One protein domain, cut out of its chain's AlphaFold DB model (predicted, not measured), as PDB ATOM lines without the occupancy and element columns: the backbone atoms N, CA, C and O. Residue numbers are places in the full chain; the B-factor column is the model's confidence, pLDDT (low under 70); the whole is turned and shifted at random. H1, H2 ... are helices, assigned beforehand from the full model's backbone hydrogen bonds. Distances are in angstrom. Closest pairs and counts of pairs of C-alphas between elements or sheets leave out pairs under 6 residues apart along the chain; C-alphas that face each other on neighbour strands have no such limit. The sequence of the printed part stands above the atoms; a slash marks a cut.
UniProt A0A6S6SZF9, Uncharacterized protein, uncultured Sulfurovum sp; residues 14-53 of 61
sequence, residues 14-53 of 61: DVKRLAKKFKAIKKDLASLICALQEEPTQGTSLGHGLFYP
ATOM      1  N   ASP A  14     118.874 168.067 253.878       86.38
ATOM      2  CA  ASP A  14     118.202 169.186 253.222       86.38
ATOM      3  C   ASP A  14     119.155 170.366 253.017       86.38
ATOM      4  O   ASP A  14     119.249 170.891 251.907       86.38
ATOM      5  N   VAL A  15     119.963 170.710 254.024       85.38
ATOM      6  CA  VAL A  15     121.003 171.743 253.943       85.38
ATOM      7  C   VAL A  15     122.065 171.379 252.914       85.38
ATOM      8  O   VAL A  15     122.461 172.240 252.135       85.38
ATOM      9  N   LYS A  16     122.513 170.119 252.827       84.81
ATOM     10  CA  LYS A  16     123.441 169.684 251.766       84.81
ATOM     11  C   LYS A  16     122.832 169.858 250.377       84.81
ATOM     12  O   LYS A  16     123.533 170.277 249.454       84.81
ATOM     13  N   ARG A  17     121.539 169.556 250.215       88.12
ATOM     14  CA  ARG A  17     120.824 169.746 248.946       88.12
ATOM     15  C   ARG A  17     120.660 171.230 248.614       88.12
ATOM     16  O   ARG A  17     120.919 171.629 247.481       88.12
ATOM     17  N   LEU A  18     120.309 172.048 249.602       82.44
ATOM     18  CA  LEU A  18     120.195 173.499 249.477       82.44
ATOM     19  C   LEU A  18     121.548 174.151 249.203       82.44
ATOM     20  O   LEU A  18     121.617 175.016 248.345       82.44
ATOM     21  N   ALA A  19     122.632 173.699 249.829       84.06
ATOM     22  CA  ALA A  19     123.977 174.241 249.641       84.06
ATOM     23  C   ALA A  19     124.513 174.038 248.218       84.06
ATOM     24  O   ALA A  19     125.349 174.818 247.763       84.06
ATOM     25  N   LYS A  20     124.020 173.022 247.495       84.00
ATOM     26  CA  LYS A  20     124.300 172.862 246.059       84.00
ATOM     27  C   LYS A  20     123.640 173.956 245.215       84.00
ATOM     28  O   LYS A  20     124.199 174.340 244.196       84.00
ATOM     29  N   LYS A  21     122.469 174.450 245.629       85.38
ATOM     30  CA  LYS A  21     121.674 175.451 244.896       85.38
ATOM     31  C   LYS A  21     121.938 176.887 245.375       85.38
ATOM     32  O   LYS A  21     121.916 177.815 244.581       85.38
ATOM     33  N   PHE A  22     122.253 177.051 246.657       78.88
ATOM     34  CA  PHE A  22     122.464 178.313 247.356       78.88
ATOM     35  C   PHE A  22     123.785 178.257 248.128       78.88
ATOM     36  O   PHE A  22     123.846 177.785 249.265       78.88
ATOM     37  N   LYS A  23     124.863 178.776 247.526       77.69
ATOM     38  CA  LYS A  23     126.196 178.830 248.160       77.69
ATOM     39  C   LYS A  23     126.200 179.618 249.480       77.69
ATOM     40  O   LYS A  23     127.008 179.324 250.356       77.69
ATOM     41  N   ALA A  24     125.287 180.578 249.632       78.00
ATOM     42  CA  ALA A  24     125.167 181.416 250.822       78.00
ATOM     43  C   ALA A  24     124.520 180.708 252.028       78.00
ATOM     44  O   ALA A  24     124.731 181.151 253.150       78.00
ATOM     45  N   ILE A  25     123.804 179.589 251.844       82.12
ATOM     46  CA  ILE A  25     123.011 178.998 252.937       82.12
ATOM     47  C   ILE A  25     123.866 178.470 254.090       82.12
ATOM     48  O   ILE A  25     123.467 178.537 255.244       82.12
ATOM     49  N   LYS A  26     125.081 177.985 253.797       80.31
ATOM     50  CA  LYS A  26     126.029 177.566 254.840       80.31
ATOM     51  C   LYS A  26     126.455 178.745 255.711       80.31
ATOM     52  O   LYS A  26     126.622 178.582 256.912       80.31
ATOM     53  N   LYS A  27     126.648 179.909 255.088       82.12
ATOM     54  CA  LYS A  27     127.053 181.137 255.771       82.12
ATOM     55  C   LYS A  27     125.898 181.679 256.609       82.12
ATOM     56  O   LYS A  27     126.113 182.038 257.754       82.12
ATOM     57  N   ASP A  28     124.691 181.648 256.056       79.00
ATOM     58  CA  ASP A  28     123.467 182.069 256.737       79.00
ATOM     59  C   ASP A  28     123.167 181.195 257.965       79.00
ATOM     60  O   ASP A  28     122.916 181.702 259.052       79.00
ATOM     61  N   LEU A  29     123.323 179.872 257.834       82.12
ATOM     62  CA  LEU A  29     123.205 178.934 258.953       82.12
ATOM     63  C   LEU A  29     124.286 179.128 260.014       82.12
ATOM     64  O   LEU A  29     123.985 179.040 261.197       82.12
ATOM     65  N   ALA A  30     125.530 179.389 259.611       82.06
ATOM     66  CA  ALA A  30     126.604 179.667 260.559       82.06
ATOM     67  C   ALA A  30     126.330 180.959 261.346       82.06
ATOM     68  O   ALA A  30     126.442 180.955 262.568       82.06
ATOM     69  N   SER A  31     125.898 182.028 260.666       81.06
ATOM     70  CA  SER A  31     125.471 183.273 261.316       81.06
ATOM     71  C   SER A  31     124.292 183.048 262.257       81.06
ATOM     72  O   SER A  31     124.282 183.589 263.357       81.06
ATOM     73  N   LEU A  32     123.329 182.216 261.855       80.06
ATOM     74  CA  LEU A  32     122.187 181.858 262.684       80.06
ATOM     75  C   LEU A  32     122.630 181.123 263.958       80.06
ATOM     76  O   LEU A  32     122.200 181.483 265.047       80.06
ATOM     77  N   ILE A  33     123.520 180.133 263.840       78.69
ATOM     78  CA  ILE A  33     124.065 179.387 264.985       78.69
ATOM     79  C   ILE A  33     124.829 180.321 265.929       78.69
ATOM     80  O   ILE A  33     124.602 180.255 267.134       78.69
ATOM     81  N   CYS A  34     125.683 181.206 265.399       78.62
ATOM     82  CA  CYS A  34     126.385 182.203 266.209       78.62
ATOM     83  C   CYS A  34     125.400 183.116 266.954       78.62
ATOM     84  O   CYS A  34     125.521 183.274 268.165       78.62
ATOM     85  N   ALA A  35     124.380 183.637 266.266       75.62
ATOM     86  CA  ALA A  35     123.361 184.484 266.883       75.62
ATOM     87  C   ALA A  35     122.568 183.742 267.976       75.62
ATOM     88  O   ALA A  35     122.314 184.304 269.033       75.62
ATOM     89  N   LEU A  36     122.238 182.461 267.774       75.12
ATOM     90  CA  LEU A  36     121.584 181.605 268.778       75.12
ATOM     91  C   LEU A  36     122.486 181.274 269.978       75.12
ATOM     92  O   LEU A  36     121.983 181.026 271.078       75.12
ATOM     93  N   GLN A  37     123.806 181.231 269.781       73.62
ATOM     94  CA  GLN A  37     124.773 181.062 270.867       73.62
ATOM     95  C   GLN A  37     124.917 182.339 271.703       73.62
ATOM     96  O   GLN A  37     125.033 182.243 272.926       73.62
ATOM     97  N   GLU A  38     124.882 183.511 271.067       72.00
ATOM     98  CA  GLU A  38     124.945 184.809 271.749       72.00
ATOM     99  C   GLU A  38     123.615 185.167 272.435       72.00
ATOM    100  O   GLU A  38     123.610 185.510 273.618       72.00
ATOM    101  N   GLU A  39     122.484 184.995 271.746       68.62
ATOM    102  CA  GLU A  39     121.136 185.209 272.274       68.62
ATOM    103  C   GLU A  39     120.169 184.071 271.867       68.62
ATOM    104  O   GLU A  39     119.505 184.137 270.830       68.62
ATOM    105  N   PRO A  40     119.973 183.041 272.710       64.12
ATOM    106  CA  PRO A  40     119.035 181.943 272.426       64.12
ATOM    107  C   PRO A  40     117.569 182.376 272.319       64.12
ATOM    108  O   PRO A  40     116.732 181.625 271.821       64.12
ATOM    109  N   THR A  41     117.244 183.567 272.816       60.47
ATOM    110  CA  THR A  41     115.912 184.172 272.771       60.47
ATOM    111  C   THR A  41     115.697 185.062 271.548       60.47
ATOM    112  O   THR A  41     114.617 185.640 271.417       60.47
ATOM    113  N   GLN A  42     116.671 185.173 270.631       56.94
ATOM    114  CA  GLN A  42     116.482 185.894 269.372       56.94
ATOM    115  C   GLN A  42     115.604 185.104 268.400       56.94
ATOM    116  O   GLN A  42     116.044 184.365 267.524       56.94
ATOM    117  N   GLY A  43     114.300 185.295 268.559       54.44
ATOM    118  CA  GLY A  43     113.276 184.797 267.662       54.44
ATOM    119  C   GLY A  43     111.921 185.391 268.018       54.44
ATOM    120  O   GLY A  43     111.719 185.940 269.100       54.44
ATOM    121  N   THR A  44     110.956 185.285 267.107       46.84
ATOM    122  CA  THR A  44     109.568 185.587 267.492       46.84
ATOM    123  C   THR A  44     109.117 184.469 268.415       46.84
ATOM    124  O   THR A  44     109.086 183.317 267.981       46.84
ATOM    125  N   SER A  45     108.795 184.794 269.670       41.78
ATOM    126  CA  SER A  45     108.109 183.860 270.561       41.78
ATOM    127  C   SER A  45     106.798 183.459 269.893       41.78
ATOM    128  O   SER A  45     105.886 184.274 269.764       41.78
ATOM    129  N   LEU A  46     106.722 182.215 269.426       53.84
ATOM    130  CA  LEU A  46     105.488 181.625 268.904       53.84
ATOM    131  C   LEU A  46     104.672 180.955 270.019       53.84
ATOM    132  O   LEU A  46     103.670 180.302 269.746       53.84
ATOM    133  N   GLY A  47     105.076 181.152 271.279       38.16
ATOM    134  CA  GLY A  47     104.520 180.464 272.437       38.16
ATOM    135  C   GLY A  47     105.072 179.043 272.601       38.16
ATOM    136  O   GLY A  47     105.671 178.469 271.696       38.16
ATOM    137  N   HIS A  48     104.890 178.481 273.799       42.59
ATOM    138  CA  HIS A  48     105.257 177.098 274.142       42.59
ATOM    139  C   HIS A  48     106.757 176.750 273.987       42.59
ATOM    140  O   HIS A  48     107.115 175.628 273.632       42.59
ATOM    141  N   GLY A  49     107.647 177.721 274.237       53.59
ATOM    142  CA  GLY A  49     109.104 177.527 274.163       53.59
ATOM    143  C   GLY A  49     109.663 177.386 272.741       53.59
ATOM    144  O   GLY A  49     110.820 177.008 272.582       53.59
ATOM    145  N   LEU A  50     108.859 177.683 271.712       48.72
ATOM    146  CA  LEU A  50     109.257 177.644 270.308       48.72
ATOM    147  C   LEU A  50     109.571 179.055 269.801       48.72
ATOM    148  O   LEU A  50     108.749 179.972 269.888       48.72
ATOM    149  N   PHE A  51     110.761 179.209 269.226       55.62
ATOM    150  CA  PHE A  51     111.237 180.456 268.637       55.62
ATOM    151  C   PHE A  51     111.467 180.241 267.143       55.62
ATOM    152  O   PHE A  51     112.230 179.358 266.755       55.62
ATOM    153  N   TYR A  52     110.811 181.040 266.294       52.81
ATOM    154  CA  TYR A  52     111.200 181.106 264.884       52.81
ATOM    155  C   TYR A  52     112.369 182.079 264.753       52.81
ATOM    156  O   TYR A  52     112.212 183.244 265.155       52.81
ATOM    157  N   PRO A  53     113.501 181.659 264.164       51.94
ATOM    158  CA  PRO A  53     114.534 182.602 263.793       51.94
ATOM    159  C   PRO A  53     113.937 183.550 262.753       51.94
ATOM    160  O   PRO A  53     113.475 183.131 261.690       51.94
TER     161      PRO A  53
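Overview. This is residues 14 to 53 of the 61 residues of an uncharacterized protein of uncultured Sulfurovum sp (UniProt A0A6S6SZF9). A helix, H2, has a shorter helix, H1, making a corner with its first end, and past its other end residues 39 to 53 form a loop that folds back on itself. The 40 printed residues hold two named helices, H1 then H2, and no named strand; the class is all helix. The whole is loose, with a radius of gyration of the C-alphas of 12.3 A, and elongated, spanning 34 by 19 by 11 A.

Arrangement. H2, residues 25 to 38, touches H1, residues 14 to 21, with residues 25 to 26 alone. Their closest C-alphas, those of Ala 19 and Ile 25, are 5.9 A apart. They run opposite ways at a steep tilt of 47 degrees. Every O i to N i+4 pair is within hydrogen-bond range in H2, and 3 of 4 in H1. Residues 44 to 45 pair with residues 51 to 52, antiparallel.

Along the chain. H2 is 19.8 A long, from C-alpha 25 at (123.011, 178.998, 252.937) to C-alpha 38 at (124.945, 184.809, 271.749). H1 measures 11.0 A and begins at C-alpha 14, (118.202, 169.186, 253.222).

Size, cuts and confidence. The C-alphas farthest apart, Lys 20 and His 48, are 34.2 A apart. The printed part has no cut. The link from H1 to H2 is tight. Residues 39 to 53 have pLDDT under 70.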